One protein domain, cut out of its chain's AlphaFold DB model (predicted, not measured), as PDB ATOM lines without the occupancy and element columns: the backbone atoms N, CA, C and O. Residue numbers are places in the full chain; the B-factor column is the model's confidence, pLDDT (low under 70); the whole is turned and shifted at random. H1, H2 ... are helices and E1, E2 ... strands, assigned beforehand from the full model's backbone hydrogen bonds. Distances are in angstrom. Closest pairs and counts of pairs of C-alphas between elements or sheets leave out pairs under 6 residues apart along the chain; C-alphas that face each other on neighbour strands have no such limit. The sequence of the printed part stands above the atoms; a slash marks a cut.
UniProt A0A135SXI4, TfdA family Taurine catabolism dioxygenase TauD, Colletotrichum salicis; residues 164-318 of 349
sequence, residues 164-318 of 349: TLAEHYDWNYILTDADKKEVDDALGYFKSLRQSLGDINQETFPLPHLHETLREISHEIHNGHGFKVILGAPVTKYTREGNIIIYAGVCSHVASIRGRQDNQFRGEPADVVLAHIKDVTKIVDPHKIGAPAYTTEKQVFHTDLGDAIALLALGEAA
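This is residues 164 to 318 of the 349 residues of the protein "TfdA family Taurine catabolism dioxygenase TauD" of Colletotrichum salicis (UniProt A0A135SXI4). Three helices and the short parallel strand pair E1 E2 make one lobe, in which H3 packs on both H1 and H2; the hairpin E3 E4 and the winding residues 273 to 307 make a second, mostly loop-built lobe. Strand E5 runs between the two, near the middle. The printed part has 155 residues, with named elements in the order E1 H1 H2 E2 H3 E3 E4 E5; the class is mixed, with under half of the residues in named elements. It is compact, with a radius of gyration of the C-alphas of 16.8 A and spans of 48 by 47 by 29 A.

E1, residues 172 to 174, and E2, residues 227 to 231, are parallel neighbours; N 173 and O 229, 2.8 A apart, are within hydrogen-bond range. With H1, residues 177 to 193, and H2, residues 210 to 223, they form a strand-helix-strand unit, two parallel neighbour strands with helices between, its crossover right-handed. H3, residues 240 to 254, touches H1 with residues 242 to 246 alone, the closest C-alphas being Leu 187 and Ile 246, 6.4 A. H3 touches H2 with residues 250 to 254 alone, at a steep tilt of 64 degrees; the closest C-alphas are Ser 218 and Val 254, 4.9 A. Every O i to N i+4 pair is within hydrogen-bond range in H1 and H2, and 9 of 11 in H3. E3, residues 262 to 265, and E4, residues 268 to 272, form an antiparallel hairpin, with N 270 and O 263 within hydrogen-bond range at 2.9 A. E5, residues 308 to 312, pairs with no named strand; E2 and E5 are near each other.

E1 begins at C-alpha 172 (130.927, 166.154, 243.917). H1 is 24.7 A long, H2 19.9 A and H3 21.5 A. E5, 13.4 A, ends at C-alpha 312 (133.316, 156.777, 254.468).

The C-alphas farthest apart, of Glu 167 and Glu 268, are 49.4 A apart. The links H1 to H2 and E4 to E5 are long. The printed part has no cut, and no printed residue is under 70 in pLDDT.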
ATOM      1  N   THR A 164     116.352 165.174 237.806       94.06
ATOM      2  CA  THR A 164     116.816 166.374 237.080       94.06
ATOM      3  C   THR A 164     117.955 167.106 237.787       94.06
ATOM      4  O   THR A 164     118.619 167.940 237.176       94.06
ATOM      5  N   LEU A 165     118.233 166.787 239.058       93.88
ATOM      6  CA  LEU A 165     119.229 167.477 239.887       93.88
ATOM      7  C   LEU A 165     120.615 167.579 239.228       93.88
ATOM      8  O   LEU A 165     121.260 168.625 239.282       93.88
ATOM      9  N   ALA A 166     121.058 166.508 238.568       93.19
ATOM     10  CA  ALA A 166     122.373 166.439 237.926       93.19
ATOM     11  C   ALA A 166     122.560 167.450 236.780       93.19
ATOM     12  O   ALA A 166     123.688 167.742 236.397       93.19
ATOM     13  N   GLU A 167     121.472 167.993 236.228       95.19
ATOM     14  CA  GLU A 167     121.523 168.976 235.143       95.19
ATOM     15  C   GLU A 167     122.002 170.354 235.622       95.19
ATOM     16  O   GLU A 167     122.458 171.165 234.817       95.19
ATOM     17  N   HIS A 168     121.880 170.639 236.921       93.62
ATOM     18  CA  HIS A 168     122.106 171.975 237.476       93.62
ATOM     19  C   HIS A 168     122.886 171.994 238.797       93.62
ATOM     20  O   HIS A 168     123.234 173.076 239.271       93.62
ATOM     21  N   TYR A 169     123.201 170.835 239.382       95.50
ATOM     22  CA  TYR A 169     123.998 170.740 240.602       95.50
ATOM     23  C   TYR A 169     125.035 169.618 240.525       95.50
ATOM     24  O   TYR A 169     124.695 168.440 240.429       95.50
ATOM     25  N   ASP A 170     126.312 169.992 240.642       95.12
ATOM     26  CA  ASP A 170     127.395 169.041 240.885       95.12
ATOM     27  C   ASP A 170     127.591 168.854 242.395       95.12
ATOM     28  O   ASP A 170     128.119 169.717 243.111       95.12
ATOM     29  N   TRP A 171     127.149 167.709 242.903       94.94
ATOM     30  CA  TRP A 171     127.305 167.339 244.308       94.94
ATOM     31  C   TRP A 171     128.706 166.829 244.647       94.94
ATOM     32  O   TRP A 171     128.987 166.570 245.817       94.94
ATOM     33  N   ASN A 172     129.595 166.675 243.667       95.06
ATOM     34  CA  ASN A 172     130.927 166.154 243.917       95.06
ATOM     35  C   ASN A 172     131.880 167.273 244.340       95.06
ATOM     36  O   ASN A 172     131.778 168.428 243.924       95.06
ATOM     37  N   TYR A 173     132.823 166.916 245.197       96.44
ATOM     38  CA  TYR A 173     134.050 167.651 245.437       96.44
ATOM     39  C   TYR A 173     135.194 166.648 245.333       96.44
ATOM     40  O   TYR A 173     135.261 165.685 246.095       96.44
ATOM     41  N   ILE A 174     136.059 166.823 244.339       96.62
ATOM     42  CA  ILE A 174     137.154 165.892 244.074       96.62
ATOM     43  C   ILE A 174     138.389 166.406 244.802       96.62
ATOM     44  O   ILE A 174     138.867 167.494 244.492       96.62
ATOM     45  N   LEU A 175     138.921 165.607 245.729       95.62
ATOM     46  CA  LEU A 175     140.153 165.945 246.435       95.62
ATOM     47  C   LEU A 175     141.304 166.098 245.440       95.62
ATOM     48  O   LEU A 175     141.660 165.166 244.704       95.62
ATOM     49  N   THR A 176     141.915 167.273 245.461       98.06
ATOM     50  CA  THR A 176     143.144 167.569 244.739       98.06
ATOM     51  C   THR A 176     144.334 166.884 245.412       98.06
ATOM     52  O   THR A 176     144.248 166.356 246.523       98.06
ATOM     53  N   ASP A 177     145.483 166.873 244.743       97.81
ATOM     54  CA  ASP A 177     146.700 166.325 245.349       97.81
ATOM     55  C   ASP A 177     147.225 167.200 246.497       97.81
ATOM     56  O   ASP A 177     147.850 166.674 247.420       97.81
ATOM     57  N   ALA A 178     146.911 168.501 246.488       98.31
ATOM     58  CA  ALA A 178     147.179 169.393 247.611       98.31
ATOM     59  C   ALA A 178     146.325 169.010 248.829       98.31
ATOM     60  O   ALA A 178     146.884 168.803 249.905       98.31
ATOM     61  N   ASP A 179     145.020 168.789 248.635       98.06
ATOM     62  CA  ASP A 179     144.104 168.363 249.705       98.06
ATOM     63  C   ASP A 179     144.548 167.029 250.315       98.06
ATOM     64  O   ASP A 179     144.624 166.868 251.532       98.06
ATOM     65  N   LYS A 180     144.907 166.052 249.468       98.00
ATOM     66  CA  LYS A 180     145.397 164.741 249.925       98.00
ATOM     67  C   LYS A 180     146.695 164.864 250.713       98.00
ATOM     68  O   LYS A 180     146.871 164.139 251.690       98.00
ATOM     69  N   LYS A 181     147.613 165.736 250.282       98.25
ATOM     70  CA  LYS A 181     148.863 165.984 251.005       98.25
ATOM     71  C   LYS A 181     148.579 166.611 252.369       98.25
ATOM     72  O   LYS A 181     149.143 166.164 253.360       98.25
ATOM     73  N   GLU A 182     147.698 167.599 252.424       98.44
ATOM     74  CA  GLU A 182     147.319 168.269 253.667       98.44
ATOM     75  C   GLU A 182     146.667 167.297 254.663       98.44
ATOM     76  O   GLU A 182     147.036 167.267 255.834       98.44
ATOM     77  N   VAL A 183     145.782 166.414 254.187       98.19
ATOM     78  CA  VAL A 183     145.205 165.319 254.988       98.19
ATOM     79  C   VAL A 183     146.281 164.353 255.505       98.19
ATOM     80  O   VAL A 183     146.188 163.876 256.638       98.19
ATOM     81  N   ASP A 184     147.310 164.059 254.703       98.31
ATOM     82  CA  ASP A 184     148.445 163.215 255.103       98.31
ATOM     83  C   ASP A 184     149.280 163.868 256.213       98.31
ATOM     84  O   ASP A 184     149.613 163.219 257.209       98.31
ATOM     85  N   ASP A 185     149.573 165.163 256.058       98.62
ATOM     86  CA  ASP A 185     150.310 165.965 257.032       98.62
ATOM     87  C   ASP A 185     149.527 166.053 258.359       98.62
ATOM     88  O   ASP A 185     150.095 165.826 259.431       98.62
ATOM     89  N   ALA A 186     148.208 166.289 258.301       98.69
ATOM     90  CA  ALA A 186     147.322 166.342 259.466       98.69
ATOM     91  C   ALA A 186     147.229 164.993 260.202       98.69
ATOM     92  O   ALA A 186     147.291 164.943 261.434       98.69
ATOM     93  N   LEU A 187     147.158 163.878 259.463       98.56
ATOM     94  CA  LEU A 187     147.228 162.534 260.041       98.56
ATOM     95  C   LEU A 187     148.563 162.302 260.763       98.56
ATOM     96  O   LEU A 187     148.584 161.739 261.863       98.56
ATOM     97  N   GLY A 188     149.674 162.708 260.144       98.56
ATOM     98  CA  GLY A 188     151.005 162.633 260.742       98.56
ATOM     99  C   GLY A 188     151.100 163.451 262.031       98.56
ATOM    100  O   GLY A 188     151.586 162.947 263.047       98.56
ATOM    101  N   TYR A 189     150.566 164.674 262.010       98.69
ATOM    102  CA  TYR A 189     150.506 165.558 263.169       98.69
ATOM    103  C   TYR A 189     149.706 164.941 264.320       98.69
ATOM    104  O   TYR A 189     150.269 164.760 265.400       98.69
ATOM    105  N   PHE A 190     148.461 164.513 264.090       98.62
ATOM    106  CA  PHE A 190     147.628 163.900 265.130       98.62
ATOM    107  C   PHE A 190     148.318 162.688 265.780       98.62
ATOM    108  O   PHE A 190     148.393 162.576 267.004       98.62
ATOM    109  N   LYS A 191     148.912 161.802 264.968       98.25
ATOM    110  CA  LYS A 191     149.659 160.638 265.475       98.25
ATOM    111  C   LYS A 191     150.860 161.028 266.336       98.25
ATOM    112  O   LYS A 191     151.176 160.325 267.295       98.25
ATOM    113  N   SER A 192     151.526 162.140 266.020       98.38
ATOM    114  CA  SER A 192     152.656 162.642 266.809       98.38
ATOM    115  C   SER A 192     152.243 163.115 268.209       98.38
ATOM    116  O   SER A 192     153.043 163.000 269.139       98.38
ATOM    117  N   LEU A 193     150.987 163.555 268.386       98.00
ATOM    118  CA  LEU A 193     150.442 163.983 269.679       98.00
ATOM    119  C   LEU A 193     150.242 162.816 270.655       98.00
ATOM    120  O   LEU A 193     150.201 163.039 271.863       98.00
ATOM    121  N   ARG A 194     150.122 161.576 270.148       95.81
ATOM    122  CA  ARG A 194     149.844 160.360 270.943       95.81
ATOM    123  C   ARG A 194     148.606 160.501 271.842       95.81
ATOM    124  O   ARG A 194     148.574 159.975 272.954       95.81
ATOM    125  N   GLN A 195     147.610 161.234 271.356       94.44
ATOM    126  CA  GLN A 195     146.337 161.458 272.034       94.44
ATOM    127  C   GLN A 195     145.327 160.348 271.729       94.44
ATOM    128  O   GLN A 195     145.534 159.514 270.845       94.44
ATOM    129  N   SER A 196     144.227 160.327 272.485       93.38
ATOM    130  CA  SER A 196     143.123 159.403 272.233       93.38
ATOM    131  C   SER A 196     142.384 159.803 270.959       93.38
ATOM    132  O   SER A 196     142.251 160.987 270.667       93.38
ATOM    133  N   LEU A 197     141.795 158.842 270.237       92.69
ATOM    134  CA  LEU A 197     140.920 159.139 269.090       92.69
ATOM    135  C   LEU A 197     139.742 160.057 269.471       92.69
ATOM    136  O   LEU A 197     139.211 160.772 268.629       92.69
ATOM    137  N   GLY A 198     139.340 160.062 270.747       90.56
ATOM    138  CA  GLY A 198     138.349 161.002 271.281       90.56
ATOM    139  C   GLY A 198     138.752 162.473 271.226       90.56
ATOM    140  O   GLY A 198     137.876 163.330 271.245       90.56
ATOM    141  N   ASP A 199     140.046 162.761 271.112       94.06
ATOM    142  CA  ASP A 199     140.584 164.119 271.112       94.06
ATOM    143  C   ASP A 199     140.694 164.697 269.687       94.06
ATOM    144  O   ASP A 199     141.203 165.802 269.506       94.06
ATOM    145  N   ILE A 200     140.215 163.977 268.659       95.88
ATOM    146  CA  ILE A 200     140.228 164.437 267.263       95.88
ATOM    147  C   ILE A 200     139.255 165.605 267.075       95.88
ATOM    148  O   ILE A 200     138.031 165.445 267.136       95.88
ATOM    149  N   ASN A 201     139.812 166.771 266.768       96.00
ATOM    150  CA  ASN A 201     139.105 168.011 266.478       96.00
ATOM    151  C   ASN A 201     139.930 168.869 265.492       96.00
ATOM    152  O   ASN A 201     140.982 168.440 265.025       96.00
ATOM    153  N   GLN A 202     139.462 170.081 265.185       96.94
ATOM    154  CA  GLN A 202     140.110 170.972 264.208       96.94
ATOM    155  C   GLN A 202     141.517 171.441 264.629       96.94
ATOM    156  O   GLN A 202     142.322 171.795 263.774       96.94
ATOM    157  N   GLU A 203     141.821 171.465 265.931       97.56
ATOM    158  CA  GLU A 203     143.136 171.845 266.466       97.56
ATOM    159  C   GLU A 203     144.120 170.672 266.397       97.56
ATOM    160  O   GLU A 203     145.292 170.852 266.074       97.56
ATOM    161  N   THR A 204     143.643 169.456 266.680       98.19
ATOM    162  CA  THR A 204     144.468 168.238 266.701       98.19
ATOM    163  C   THR A 204     144.586 167.572 265.326       98.19
ATOM    164  O   THR A 204     145.482 166.754 265.119       98.19
ATOM    165  N   PHE A 205     143.738 167.954 264.367       98.25
ATOM    166  CA  PHE A 205     143.791 167.567 262.956       98.25
ATOM    167  C   PHE A 205     143.676 168.821 262.066       98.25
ATOM    168  O   PHE A 205     142.612 169.087 261.518       98.25
ATOM    169  N   PRO A 206     144.731 169.643 261.946       98.38
ATOM    170  CA  PRO A 206     144.641 170.934 261.273       98.38
ATOM    171  C   PRO A 206     144.608 170.796 259.744       98.38
ATOM    172  O   PRO A 206     145.464 170.142 259.155       98.38
ATOM    173  N   LEU A 207     143.661 171.492 259.109       98.25
ATOM    174  CA  LEU A 207     143.519 171.618 257.652       98.25
ATOM    175  C   LEU A 207     143.491 173.108 257.241       98.25
ATOM    176  O   LEU A 207     142.430 173.610 256.876       98.25
ATOM    177  N   PRO A 208     144.595 173.869 257.377       97.50
ATOM    178  CA  PRO A 208     144.620 175.320 257.149       97.50
ATOM    179  C   PRO A 208     144.056 175.807 255.801       97.50
ATOM    180  O   PRO A 208     143.529 176.917 255.755       97.50
ATOM    181  N   HIS A 209     144.158 175.025 254.725       97.75
ATOM    182  CA  HIS A 209     143.648 175.379 253.399       97.75
ATOM    183  C   HIS A 209     142.322 174.676 253.106       97.75
ATOM    184  O   HIS A 209     141.322 175.340 252.828       97.75
ATOM    185  N   LEU A 210     142.271 173.349 253.249       97.69
ATOM    186  CA  LEU A 210     141.060 172.564 252.990       97.69
ATOM    187  C   LEU A 210     139.888 172.917 253.933       97.69
ATOM    188  O   LEU A 210     138.726 172.672 253.600       97.69
ATOM    189  N   HIS A 211     140.148 173.530 255.096       97.75
ATOM    190  CA  HIS A 211     139.097 173.967 256.018       97.75
ATOM    191  C   HIS A 211     138.058 174.873 255.358       97.75
ATOM    192  O   HIS A 211     136.869 174.657 255.584       97.75
ATOM    193  N   GLU A 212     138.473 175.859 254.557       97.88
ATOM    194  CA  GLU A 212     137.546 176.803 253.919       97.88
ATOM    195  C   GLU A 212     136.535 176.056 253.044       97.88
ATOM    196  O   GLU A 212     135.325 176.196 253.222       97.88
ATOM    197  N   THR A 213     137.018 175.141 252.205       97.94
ATOM    198  CA  THR A 213     136.167 174.297 251.363       97.94
ATOM    199  C   THR A 213     135.263 173.372 252.179       97.94
ATOM    200  O   THR A 213     134.087 173.203 251.859       97.94
ATOM    201  N   LEU A 214     135.752 172.798 253.283       97.69
ATOM    202  CA  LEU A 214     134.917 171.988 254.179       97.69
ATOM    203  C   LEU A 214     133.839 172.827 254.890       97.69
ATOM    204  O   LEU A 214     132.751 172.316 255.174       97.69
ATOM    205  N   ARG A 215     134.081 174.125 255.130       97.12
ATOM    206  CA  ARG A 215     133.058 175.062 255.624       97.12
ATOM    207  C   ARG A 215     132.034 175.426 254.561       97.12
ATOM    208  O   ARG A 215     130.854 175.517 254.897       97.12
ATOM    209  N   GLU A 216     132.437 175.562 253.305       97.38
ATOM    210  CA  GLU A 216     131.500 175.711 252.187       97.38
ATOM    211  C   GLU A 216     130.630 174.461 252.024       97.38
ATOM    212  O   GLU A 216     129.413 174.570 251.893       97.38
ATOM    213  N   ILE A 217     131.224 173.269 252.136       96.75
ATOM    214  CA  ILE A 217     130.492 171.997 252.153       96.75
ATOM    215  C   ILE A 217     129.509 171.961 253.330       96.75
ATOM    216  O   ILE A 217     128.342 171.630 253.137       96.75
ATOM    217  N   SER A 218     129.929 172.372 254.532       96.12
ATOM    218  CA  SER A 218     129.033 172.513 255.690       96.12
ATOM    219  C   SER A 218     127.839 173.415 255.379       96.12
ATOM    220  O   SER A 218     126.693 173.056 255.659       96.12
ATOM    221  N   HIS A 219     128.081 174.567 254.754       95.62
ATOM    222  CA  HIS A 219     127.021 175.485 254.357       95.62
ATOM    223  C   HIS A 219     126.083 174.870 253.306       95.62
ATOM    224  O   HIS A 219     124.868 174.998 253.435       95.62
ATOM    225  N   GLU A 220     126.618 174.187 252.293       95.25
ATOM    226  CA  GLU A 220     125.839 173.523 251.239       95.25
ATOM    227  C   GLU A 220     124.933 172.418 251.796       95.25
ATOM    228  O   GLU A 220     123.793 172.239 251.366       95.25
ATOM    229  N   ILE A 221     125.411 171.713 252.813       92.88
ATOM    230  CA  ILE A 221     124.659 170.662 253.487       92.88
ATOM    231  C   ILE A 221     123.503 171.252 254.313       92.88
ATOM    232  O   ILE A 221     122.415 170.690 254.311       92.88
ATOM    233  N   HIS A 222     123.684 172.393 254.984       90.31
ATOM    234  CA  HIS A 222     122.624 172.981 255.822       90.31
ATOM    235  C   HIS A 222     121.656 173.893 255.060       90.31
ATOM    236  O   HIS A 222     120.473 173.950 255.392       90.31
ATOM    237  N   ASN A 223     122.149 174.622 254.057       91.88
ATOM    238  CA  ASN A 223     121.417 175.705 253.390       91.88
ATOM    239  C   ASN A 223     121.329 175.536 251.861       91.88
ATOM    240  O   ASN A 223     120.703 176.354 251.185       91.88
ATOM    241  N   GLY A 224     121.994 174.522 251.305       94.69
ATOM    242  CA  GLY A 224     122.005 174.201 249.882       94.69
ATOM    243  C   GLY A 224     121.102 173.016 249.553       94.69
ATOM    244  O   GLY A 224     119.929 173.006 249.921       94.69
ATOM    245  N   HIS A 225     121.635 172.026 248.842       94.62
ATOM    246  CA  HIS A 225     120.883 170.843 248.403       94.62
ATOM    247  C   HIS A 225     120.818 169.724 249.452       94.62
ATOM    248  O   HIS A 225     120.149 168.716 249.228       94.62
ATOM    249  N   GLY A 226     121.472 169.882 250.609       94.12
ATOM    250  CA  GLY A 226     121.359 168.930 251.720       94.12
ATOM    251  C   GLY A 226     122.410 167.819 251.730       94.12
ATOM    252  O   GLY A 226     122.433 167.006 252.653       94.12
ATOM    253  N   PHE A 227     123.282 167.758 250.720       95.06
ATOM    254  CA  PHE A 227     124.321 166.734 250.626       95.06
ATOM    255  C   PHE A 227     125.492 167.156 249.730       95.06
ATOM    256  O   PHE A 227     125.352 167.984 248.821       95.06
ATOM    257  N   LYS A 228     126.645 166.526 249.976       95.44
ATOM    258  CA  LYS A 228     127.861 166.597 249.157       95.44
ATOM    259  C   LYS A 228     128.601 165.257 249.200       95.44
ATOM    260  O   LYS A 228     128.530 164.523 250.186       95.44
ATOM    261  N   VAL A 229     129.340 164.955 248.136       95.56
ATOM    262  CA  VAL A 229     130.180 163.757 248.028       95.56
ATOM    263  C   VAL A 229     131.627 164.183 247.828       95.56
ATOM    264  O   VAL A 229     131.956 164.830 246.838       95.56
ATOM    265  N   ILE A 230     132.497 163.810 248.762       95.69
ATOM    266  CA  ILE A 230     133.938 164.036 248.661       95.69
ATOM    267  C   ILE A 230     134.568 162.796 248.021       95.69
ATOM    268  O   ILE A 230     134.512 161.697 248.576       95.69
ATOM    269  N   LEU A 231     135.165 162.964 246.844       92.94
ATOM    270  CA  LEU A 231     135.758 161.890 246.048       92.94
ATOM    271  C   LEU A 231     137.284 161.904 246.131       92.94
ATOM    272  O   LEU A 231     137.910 162.953 246.268       92.94
ATOM    273  N   GLY A 232     137.896 160.729 245.965       89.56
ATOM    274  CA  GLY A 232     139.351 160.601 245.833       89.56
ATOM    275  C   GLY A 232     140.101 160.421 247.154       89.56
ATOM    276  O   GLY A 232     141.322 160.592 247.181       89.56
ATOM    277  N   ALA A 233     139.401 160.057 248.234       89.50
ATOM    278  CA  ALA A 233     140.025 159.703 249.506       89.50
ATOM    279  C   ALA A 233     140.878 158.426 249.329       89.50
ATOM    280  O   ALA A 233     140.334 157.381 248.959       89.50
ATOM    281  N   PRO A 234     142.203 158.452 249.586       87.44
ATOM    282  CA  PRO A 234     143.077 157.316 249.297       87.44
ATOM    283  C   PRO A 234     143.033 156.269 250.422       87.44
ATOM    284  O   PRO A 234     144.046 155.946 251.036       87.44
ATOM    285  N   VAL A 235     141.849 155.717 250.700       91.19
ATOM    286  CA  VAL A 235     141.592 154.861 251.873       91.19
ATOM    287  C   VAL A 235     142.440 153.586 251.916       91.19
ATOM    288  O   VAL A 235     142.714 153.057 252.990       91.19
ATOM    289  N   THR A 236     142.917 153.100 250.768       92.81
ATOM    290  CA  THR A 236     143.807 151.930 250.683       92.81
ATOM    291  C   THR A 236     145.258 152.237 251.063       92.81
ATOM    292  O   THR A 236     146.027 151.306 251.290       92.81
ATOM    293  N   LYS A 237     145.654 153.518 251.128       95.00
ATOM    294  CA  LYS A 237     146.993 153.952 251.570       95.00
ATOM    295  C   LYS A 237     147.166 153.790 253.084       95.00
ATOM    296  O   LYS A 237     148.288 153.624 253.560       95.00
ATOM    297  N   TYR A 238     146.074 153.860 253.840       95.19
ATOM    298  CA  TYR A 238     146.107 153.987 255.293       95.19
ATOM    299  C   TYR A 238     145.702 152.703 256.013       95.19
ATOM    300  O   TYR A 238     144.936 151.880 255.514       95.19
ATOM    301  N   THR A 239     146.182 152.560 257.249       96.56
ATOM    302  CA  THR A 239     145.652 151.558 258.179       96.56
ATOM    303  C   THR A 239     144.192 151.866 258.516       96.56
ATOM    304  O   THR A 239     143.713 152.983 258.314       96.56
ATOM    305  N   ARG A 240     143.470 150.893 259.087       93.56
ATOM    306  CA  ARG A 240     142.083 151.097 259.540       93.56
ATOM    307  C   ARG A 240     141.965 152.280 260.503       93.56
ATOM    308  O   ARG A 240     141.133 153.152 260.285       93.56
ATOM    309  N   GLU A 241     142.834 152.329 261.507       95.56
ATOM    310  CA  GLU A 241     142.917 153.446 262.450       95.56
ATOM    311  C   GLU A 241     143.255 154.766 261.744       95.56
ATOM    312  O   GLU A 241     142.632 155.784 262.018       95.56
ATOM    313  N   GLY A 242     144.172 154.754 260.768       97.19
ATOM    314  CA  GLY A 242     144.487 155.940 259.968       97.19
ATOM    315  C   GLY A 242     143.274 156.488 259.213       97.19
ATOM    316  O   GLY A 242     143.034 157.690 259.243       97.19
ATOM    317  N   ASN A 243     142.472 155.609 258.606       96.94
ATOM    318  CA  ASN A 243     141.221 156.002 257.957       96.94
ATOM    319  C   ASN A 243     140.197 156.567 258.948       96.94
ATOM    320  O   ASN A 243     139.512 157.526 258.613       96.94
ATOM    321  N   ILE A 244     140.107 156.017 260.164       95.50
ATOM    322  CA  ILE A 244     139.242 156.558 261.224       95.50
ATOM    323  C   ILE A 244     139.695 157.960 261.630       95.50
ATOM    324  O   ILE A 244     138.855 158.851 261.737       95.50
ATOM    325  N   ILE A 245     141.003 158.169 261.813       97.50
ATOM    326  CA  ILE A 245     141.557 159.481 262.163       97.50
ATOM    327  C   ILE A 245     141.247 160.499 261.064       97.50
ATOM    328  O   ILE A 245     140.727 161.567 261.368       97.50
ATOM    329  N   ILE A 246     141.501 160.154 259.797       97.69
ATOM    330  CA  ILE A 246     141.205 161.026 258.651       97.69
ATOM    331  C   ILE A 246     139.711 161.340 258.581       97.69
ATOM    332  O   ILE A 246     139.330 162.504 258.493       97.69
ATOM    333  N   TYR A 247     138.863 160.314 258.648       96.81
ATOM    334  CA  TYR A 247     137.412 160.461 258.600       96.81
ATOM    335  C   TYR A 247     136.903 161.399 259.695       96.81
ATOM    336  O   TYR A 247     136.180 162.356 259.426       96.81
ATOM    337  N   ALA A 248     137.320 161.153 260.938       95.81
ATOM    338  CA  ALA A 248     136.958 161.988 262.067       95.81
ATOM    339  C   ALA A 248     137.506 163.414 261.902       95.81
ATOM    340  O   ALA A 248     136.749 164.371 262.073       95.81
ATOM    341  N   GLY A 249     138.777 163.562 261.532       96.81
ATOM    342  CA  GLY A 249     139.445 164.842 261.327       96.81
ATOM    343  C   GLY A 249     138.720 165.710 260.305       96.81
ATOM    344  O   GLY A 249     138.251 166.792 260.649       96.81
ATOM    345  N   VAL A 250     138.499 165.188 259.096       97.06
ATOM    346  CA  VAL A 250     137.755 165.871 258.022       97.06
ATOM    347  C   VAL A 250     136.340 166.238 258.475       97.06
ATOM    348  O   VAL A 250     135.939 167.395 258.348       97.06
ATOM    349  N   CYS A 251     135.601 165.300 259.085       95.88
ATOM    350  CA  CYS A 251     134.268 165.577 259.633       95.88
ATOM    351  C   CYS A 251     134.274 166.744 260.626       95.88
ATOM    352  O   CYS A 251     133.335 167.533 260.618       95.88
ATOM    353  N   SER A 252     135.322 166.888 261.446       95.75
ATOM    354  CA  SER A 252     135.387 167.936 262.472       95.75
ATOM    355  C   SER A 252     135.399 169.354 261.891       95.75
ATOM    356  O   SER A 252     134.942 170.285 262.559       95.75
ATOM    357  N   HIS A 253     135.856 169.523 260.644       96.88
ATOM    358  CA  HIS A 253     135.789 170.797 259.926       96.88
ATOM    359  C   HIS A 253     134.436 171.032 259.252       96.88
ATOM    360  O   HIS A 253     134.129 172.181 258.954       96.88
ATOM    361  N   VAL A 254     133.614 169.999 259.044       95.81
ATOM    362  CA  VAL A 254     132.260 170.161 258.490       95.81
ATOM    363  C   VAL A 254     131.223 170.362 259.595       95.81
ATOM    364  O   VAL A 254     130.434 171.306 259.543       95.81
ATOM    365  N   ALA A 255     131.251 169.510 260.620       91.69
ATOM    366  CA  ALA A 255     130.441 169.605 261.827       91.69
ATOM    367  C   ALA A 255     131.292 169.191 263.037       91.69
ATOM    368  O   ALA A 255     131.812 168.078 263.110       91.69
ATOM    369  N   SER A 256     131.456 170.099 263.999       85.31
ATOM    370  CA  SER A 256     132.398 169.924 265.113       85.31
ATOM    371  C   SER A 256     131.871 169.048 266.256       85.31
ATOM    372  O   SER A 256     132.655 168.620 267.100       85.31
ATOM    373  N   ILE A 257     130.565 168.767 266.294       89.94
ATOM    374  CA  ILE A 257     129.916 167.958 267.334       89.94
ATOM    375  C   ILE A 257     129.508 166.616 266.736       89.94
ATOM    376  O   ILE A 257     128.935 166.559 265.650       89.94
ATOM    377  N   ARG A 258     129.779 165.529 267.463       89.50
ATOM    378  CA  ARG A 258     129.410 164.171 267.051       89.50
ATOM    379  C   ARG A 258     128.206 163.680 267.837       89.50
ATOM    380  O   ARG A 258     128.177 163.795 269.061       89.50
ATOM    381  N   GLY A 259     127.239 163.109 267.126       88.25
ATOM    382  CA  GLY A 259     126.122 162.398 267.734       88.25
ATOM    383  C   GLY A 259     126.561 161.040 268.277       88.25
ATOM    384  O   GLY A 259     127.401 160.362 267.682       88.25
ATOM    385  N   ARG A 260     125.974 160.634 269.403       89.12
ATOM    386  CA  ARG A 260     126.163 159.293 269.956       89.12
ATOM    387  C   ARG A 260     125.382 158.269 269.135       89.12
ATOM    388  O   ARG A 260     124.186 158.438 268.932       89.12
ATOM    389  N   GLN A 261     126.068 157.214 268.719       85.56
ATOM    390  CA  GLN A 261     125.540 156.085 267.953       85.56
ATOM    391  C   GLN A 261     125.229 154.878 268.849       85.56
ATOM    392  O   GLN A 261     124.270 154.162 268.598       85.56
ATOM    393  N   ASP A 262     126.013 154.679 269.912       85.25
ATOM    394  CA  ASP A 262     125.823 153.596 270.885       85.25
ATOM    395  C   ASP A 262     126.222 154.072 272.295       85.25
ATOM    396  O   ASP A 262     126.971 155.043 272.445       85.25
ATOM    397  N   ASN A 263     125.695 153.421 273.330       87.50
ATOM    398  CA  ASN A 263     126.002 153.677 274.737       87.50
ATOM    399  C   ASN A 263     126.876 152.582 275.375       87.50
ATOM    400  O   ASN A 263     127.137 152.641 276.583       87.50
ATOM    401  N   GLN A 264     127.338 151.609 274.585       84.69
ATOM    402  CA  GLN A 264     128.241 150.556 275.029       84.69
ATOM    403  C   GLN A 264     129.393 150.322 274.050       84.69
ATOM    404  O   GLN A 264     129.231 150.344 272.835       84.69
ATOM    405  N   PHE A 265     130.572 150.018 274.590       83.06
ATOM    406  CA  PHE A 265     131.717 149.527 273.833       83.06
ATOM    407  C   PHE A 265     132.301 148.312 274.550       83.06
ATOM    408  O   PHE A 265     132.683 148.393 275.715       83.06
ATOM    409  N   ARG A 266     132.363 147.167 273.855       81.56
ATOM    410  CA  ARG A 266     132.816 145.877 274.420       81.56
ATOM    411  C   ARG A 266     132.043 145.453 275.683       81.56
ATOM    412  O   ARG A 266     132.614 144.856 276.587       81.56
ATOM    413  N   GLY A 267     130.745 145.758 275.731       82.25
ATOM    414  CA  GLY A 267     129.870 145.444 276.867       82.25
ATOM    415  C   GLY A 267     129.977 146.413 278.047       82.25
ATOM    416  O   GLY A 267     129.171 146.321 278.967       82.25
ATOM    417  N   GLU A 268     130.905 147.369 278.002       86.62
ATOM    418  CA  GLU A 268     131.062 148.397 279.029       86.62
ATOM    419  C   GLU A 268     130.369 149.703 278.615       86.62
ATOM    420  O   GLU A 268     130.348 150.025 277.423       86.62
ATOM    421  N   PRO A 269     129.827 150.494 279.561       91.00
ATOM    422  CA  PRO A 269     129.228 151.791 279.259       91.00
ATOM    423  C   PRO A 269     130.220 152.739 278.577       91.00
ATOM    424  O   PRO A 269     131.270 153.068 279.137       91.00
ATOM    425  N   ALA A 270     129.878 153.211 277.381       87.06
ATOM    426  CA  ALA A 270     130.694 154.159 276.641       87.06
ATOM    427  C   ALA A 270     129.884 154.900 275.575       87.06
ATOM    428  O   ALA A 270     129.068 154.302 274.888       87.06
ATOM    429  N   ASP A 271     130.152 156.188 275.374       87.94
ATOM    430  CA  ASP A 271     129.542 156.927 274.270       87.94
ATOM    431  C   ASP A 271     130.322 156.651 272.975       87.94
ATOM    432  O   ASP A 271     131.415 157.178 272.767       87.94
ATOM    433  N   VAL A 272     129.764 155.804 272.114       87.75
ATOM    434  CA  VAL A 272     130.310 155.467 270.794       87.75
ATOM    435  C   VAL A 272     129.778 156.469 269.780       87.75
ATOM    436  O   VAL A 272     128.580 156.735 269.731       87.75
ATOM    437  N   VAL A 273     130.655 157.021 268.944       89.88
ATOM    438  CA  VAL A 273     130.302 158.048 267.943       89.88
ATOM    439  C   VAL A 273     130.648 157.641 266.507       89.88
ATOM    440  O   VAL A 273     130.513 158.442 265.584       89.88
ATOM    441  N   LEU A 274     131.120 156.407 266.312       90.12
ATOM    442  CA  LEU A 274     131.446 155.836 265.009       90.12
ATOM    443  C   LEU A 274     130.976 154.382 264.957       90.12
ATOM    444  O   LEU A 274     131.377 153.565 265.784       90.12
ATOM    445  N   ALA A 275     130.167 154.061 263.950       89.31
ATOM    446  CA  ALA A 275     129.685 152.710 263.689       89.31
ATOM    447  C   ALA A 275     130.265 152.158 262.379       89.31
ATOM    448  O   ALA A 275     130.457 152.892 261.406       89.31
ATOM    449  N   HIS A 276     130.541 150.854 262.347       89.56
ATOM    450  CA  HIS A 276     130.892 150.157 261.114       89.56
ATOM    451  C   HIS A 276     129.640 149.622 260.419       89.56
ATOM    452  O   HIS A 276     128.982 148.724 260.928       89.56
ATOM    453  N   ILE A 277     129.358 150.126 259.218       89.94
ATOM    454  CA  ILE A 277     128.308 149.585 258.347       89.94
ATOM    455  C   ILE A 277     128.909 148.428 257.546       89.94
ATOM    456  O   ILE A 277     129.778 148.637 256.694       89.94
ATOM    457  N   LYS A 278     128.506 147.200 257.871       89.44
ATOM    458  CA  LYS A 278     128.965 145.964 257.223       89.44
ATOM    459  C   LYS A 278     128.029 144.809 257.554       89.44
ATOM    460  O   LYS A 278     127.477 144.758 258.645       89.44
ATOM    461  N   ASP A 279     127.952 143.833 256.660       90.75
ATOM    462  CA  ASP A 279     127.265 142.577 256.946       90.75
ATOM    463  C   ASP A 279     127.985 141.803 258.066       90.75
ATOM    464  O   ASP A 279     129.149 141.407 257.926       90.75
ATOM    465  N   VAL A 280     127.286 141.598 259.183       90.88
ATOM    466  CA  VAL A 280     127.751 140.797 260.327       90.88
ATOM    467  C   VAL A 280     126.934 139.518 260.524       90.88
ATOM    468  O   VAL A 280     127.182 138.783 261.477       90.88
ATOM    469  N   THR A 281     126.006 139.198 259.617       90.06
ATOM    470  CA  THR A 281     125.076 138.055 259.745       90.06
ATOM    471  C   THR A 281     125.768 136.697 259.858       90.06
ATOM    472  O   THR A 281     125.202 135.746 260.388       90.06
ATOM    473  N   LYS A 282     127.019 136.596 259.396       91.06
ATOM    474  CA  LYS A 282     127.837 135.377 259.494       91.06
ATOM    475  C   LYS A 282     128.519 135.190 260.851       91.06
ATOM    476  O   LYS A 282     129.037 134.107 261.107       91.06
ATOM    477  N   ILE A 283     128.590 136.237 261.670       89.88
ATOM    478  CA  ILE A 283     129.397 136.266 262.902       89.88
ATOM    479  C   ILE A 283     128.617 136.727 264.138       89.88
ATOM    480  O   ILE A 283     129.073 136.501 265.255       89.88
ATOM    481  N   VAL A 284     127.447 137.342 263.961       86.81
ATOM    482  CA  VAL A 284     126.547 137.762 265.038       86.81
ATOM    483  C   VAL A 284     125.234 136.998 264.914       86.81
ATOM    484  O   VAL A 284     124.709 136.826 263.818       86.81
ATOM    485  N   ASP A 285     124.709 136.548 266.054       86.56
ATOM    486  CA  ASP A 285     123.371 135.962 266.157       86.56
ATOM    487  C   ASP A 285     122.328 136.906 265.523       86.56
ATOM    488  O   ASP A 285     122.237 138.057 265.964       86.56
ATOM    489  N   PRO A 286     121.533 136.459 264.530       84.06
ATOM    490  CA  PRO A 286     120.527 137.288 263.872       84.06
ATOM    491  C   PRO A 286     119.565 137.989 264.836       84.06
ATOM    492  O   PRO A 286     119.153 139.115 264.573       84.06
ATOM    493  N   HIS A 287     119.253 137.380 265.986       84.06
ATOM    494  CA  HIS A 287     118.379 137.982 267.000       84.06
ATOM    495  C   HIS A 287     119.016 139.160 267.752       84.06
ATOM    496  O   HIS A 287     118.325 139.877 268.471       84.06
ATOM    497  N   LYS A 288     120.327 139.364 267.595       82.94
ATOM    498  CA  LYS A 288     121.094 140.466 268.191       82.94
ATOM    499  C   LYS A 288     121.457 141.553 267.178       82.94
ATOM    500  O   LYS A 288     122.050 142.559 267.563       82.94
ATOM    501  N   ILE A 289     121.124 141.372 265.900       83.19
ATOM    502  CA  ILE A 289     121.381 142.372 264.864       83.19
ATOM    503  C   ILE A 289     120.249 143.401 264.892       83.19
ATOM    504  O   ILE A 289     119.138 143.139 264.445       83.19
ATOM    505  N   GLY A 290     120.536 144.578 265.449       79.44
ATOM    506  CA  GLY A 290     119.518 145.595 265.726       79.44
ATOM    507  C   GLY A 290     119.090 146.458 264.535       79.44
ATOM    508  O   GLY A 290     118.102 147.175 264.650       79.44
ATOM    509  N   ALA A 291     119.811 146.424 263.408       82.56
ATOM    510  CA  ALA A 291     119.515 147.284 262.261       82.56
ATOM    511  C   ALA A 291     119.916 146.649 260.914       82.56
ATOM    512  O   ALA A 291     120.948 145.974 260.848       82.56
ATOM    513  N   PRO A 292     119.178 146.933 259.819       84.25
ATOM    514  CA  PRO A 292     119.543 146.509 258.460       84.25
ATOM    515  C   PRO A 292     120.909 147.011 257.980       84.25
ATOM    516  O   PRO A 292     121.527 146.369 257.139       84.25
ATOM    517  N   ALA A 293     121.432 148.096 258.564       84.06
ATOM    518  CA  ALA A 293     122.784 148.598 258.296       84.06
ATOM    519  C   ALA A 293     123.894 147.555 258.555       84.06
ATOM    520  O   ALA A 293     125.025 147.709 258.090       84.06
ATOM    521  N   TYR A 294     123.579 146.494 259.299       88.38
ATOM    522  CA  TYR A 294     124.500 145.413 259.635       88.38
ATOM    523  C   TYR A 294     124.208 144.103 258.879       88.38
ATOM    524  O   TYR A 294     124.705 143.037 259.249       88.38
ATOM    525  N   THR A 295     123.380 144.155 257.833       89.31
ATOM    526  CA  THR A 295     123.001 143.001 257.004       89.31
ATOM    527  C   THR A 295     123.162 143.319 255.513       89.31
ATOM    528  O   THR A 295     123.741 144.336 255.134       89.31
ATOM    529  N   THR A 296     122.693 142.416 254.648       88.88
ATOM    530  CA  THR A 296     122.599 142.632 253.193       88.88
ATOM    531  C   THR A 296     121.194 143.050 252.745       88.88
ATOM    532  O   THR A 296     120.943 143.194 251.549       88.88
ATOM    533  N   GLU A 297     120.277 143.254 253.694       87.88
ATOM    534  CA  GLU A 297     118.897 143.634 253.410       87.88
ATOM    535  C   GLU A 297     118.791 145.097 252.976       87.88
ATOM    536  O   GLU A 297     119.588 145.958 253.354       87.88
ATOM    537  N   LYS A 298     117.746 145.406 252.202       86.12
ATOM    538  CA  LYS A 298     117.461 146.786 251.808       86.12
ATOM    539  C   LYS A 298     117.088 147.615 253.038       86.12
ATOM    540  O   LYS A 298     116.031 147.411 253.636       86.12
ATOM    541  N   GLN A 299     117.890 148.631 253.333       88.38
ATOM    542  CA  GLN A 299     117.513 149.680 254.272       88.38
ATOM    543  C   GLN A 299     116.539 150.649 253.588       88.38
ATOM    544  O   GLN A 299     116.810 151.173 252.504       88.38
ATOM    545  N   VAL A 300     115.361 150.838 254.183       90.31
ATOM    546  CA  VAL A 300     114.322 151.731 253.637       90.31
ATOM    547  C   VAL A 300     114.687 153.195 253.876       90.31
ATOM    548  O   VAL A 300     115.578 153.485 254.672       90.31
ATOM    549  N   PHE A 301     114.022 154.131 253.194       90.12
ATOM    550  CA  PHE A 301     114.234 155.560 253.450       90.12
ATOM    551  C   PHE A 301     113.938 155.892 254.918       90.12
ATOM    552  O   PHE A 301     112.899 155.506 255.447       90.12
ATOM    553  N   HIS A 302     114.865 156.594 255.562       91.00
ATOM    554  CA  HIS A 302     114.804 156.977 256.969       91.00
ATOM    555  C   HIS A 302     115.625 158.251 257.187       91.00
ATOM    556  O   HIS A 302     116.404 158.656 256.325       91.00
ATOM    557  N   THR A 303     115.428 158.868 258.347       88.88
ATOM    558  CA  THR A 303     116.257 159.947 258.889       88.88
ATOM    559  C   THR A 303     116.959 159.421 260.133       88.88
ATOM    560  O   THR A 303     116.291 158.801 260.964       88.88
ATOM    561  N   ASP A 304     118.256 159.680 260.293       86.25
ATOM    562  CA  ASP A 304     118.944 159.358 261.548       86.25
ATOM    563  C   ASP A 304     118.837 160.500 262.560       86.25
ATOM    564  O   ASP A 304     118.449 161.624 262.243       86.25
ATOM    565  N   LEU A 305     119.209 160.200 263.804       82.88
ATOM    566  CA  LEU A 305     119.381 161.212 264.837       82.88
ATOM    567  C   LEU A 305     120.628 162.055 264.555       82.88
ATOM    568  O   LEU A 305     121.728 161.527 264.393       82.88
ATOM    569  N   GLY A 306     120.468 163.373 264.599       82.06
ATOM    570  CA  GLY A 306     121.556 164.330 264.438       82.06
ATOM    571  C   GLY A 306     121.170 165.461 263.500       82.06
ATOM    572  O   GLY A 306     120.011 165.598 263.122       82.06
ATOM    573  N   ASP A 307     122.152 166.294 263.169       82.62
ATOM    574  CA  ASP A 307     122.014 167.235 262.062       82.62
ATOM    575  C   ASP A 307     122.557 166.569 260.789       82.62
ATOM    576  O   ASP A 307     121.826 166.414 259.826       82.62
ATOM    577  N   ALA A 308     123.807 166.091 260.781       89.81
ATOM    578  CA  ALA A 308     124.444 165.480 259.609       89.81
ATOM    579  C   ALA A 308     124.872 164.027 259.852       89.81
ATOM    580  O   ALA A 308     125.340 163.689 260.941       89.81
ATOM    581  N   ILE A 309     124.827 163.207 258.801       92.12
ATOM    582  CA  ILE A 309     125.384 161.853 258.750       92.12
ATOM    583  C   ILE A 309     126.533 161.837 257.747       92.12
ATOM    584  O   ILE A 309     126.376 162.215 256.584       92.12
ATOM    585  N   ALA A 310     127.686 161.357 258.193       93.25
ATOM    586  CA  ALA A 310     128.852 161.128 257.357       93.25
ATOM    587  C   ALA A 310     129.043 159.625 257.133       93.25
ATOM    588  O   ALA A 310     128.816 158.826 258.038       93.25
ATOM    589  N   LEU A 311     129.482 159.246 255.938       94.12
ATOM    590  CA  LEU A 311     129.808 157.877 255.558       94.12
ATOM    591  C   LEU A 311     131.142 157.880 254.815       94.12
ATOM    592  O   LEU A 311     131.321 158.644 253.871       94.12
ATOM    593  N   LEU A 312     132.074 157.011 255.208       94.75
ATOM    594  CA  LEU A 312     133.316 156.777 254.468       94.75
ATOM    595  C   LEU A 312     133.305 155.373 253.869       94.75
ATOM    596  O   LEU A 312     133.335 154.381 254.601       94.75
ATOM    597  N   ALA A 313     133.335 155.286 252.541       93.12
ATOM    598  CA  ALA A 313     133.491 154.014 251.856       93.12
ATOM    599  C   ALA A 313     134.946 153.530 251.954       93.12
ATOM    600  O   ALA A 313     135.862 154.103 251.362       93.12
ATOM    601  N   LEU A 314     135.161 152.439 252.693       91.75
ATOM    602  CA  LEU A 314     136.467 151.772 252.802       91.75
ATOM    603  C   LEU A 314     136.688 150.715 251.711       91.75
ATOM    604  O   LEU A 314     137.812 150.262 251.498       91.75
ATOM    605  N   GLY A 315     135.619 150.325 251.025       86.06
ATOM    606  CA  GLY A 315     135.614 149.389 249.913       86.06
ATOM    607  C   GLY A 315     134.267 149.432 249.200       86.06
ATOM    608  O   GLY A 315     133.278 149.896 249.766       86.06
ATOM    609  N   GLU A 316     134.255 148.966 247.958       85.69
ATOM    610  CA  GLU A 316     133.049 148.862 247.138       85.69
ATOM    611  C   GLU A 316     132.401 147.484 247.326       85.69
ATOM    612  O   GLU A 316     133.094 146.479 247.521       85.69
ATOM    613  N   ALA A 317     131.069 147.432 247.292       85.50
ATOM    614  CA  ALA A 317     130.345 146.169 247.309       85.50
ATOM    615  C   ALA A 317     130.550 145.424 245.980       85.50
ATOM    616  O   ALA A 317     130.585 146.035 244.917       85.50
ATOM    617  N   ALA A 318     130.655 144.092 246.027       87.50
ATOM    618  CA  ALA A 318     130.759 143.288 244.804       87.50
ATOM    619  C   ALA A 318     129.471 143.343 243.958       87.50
ATOM    620  O   ALA A 318     129.523 143.275 242.733       87.50
TER     621      ALA A 318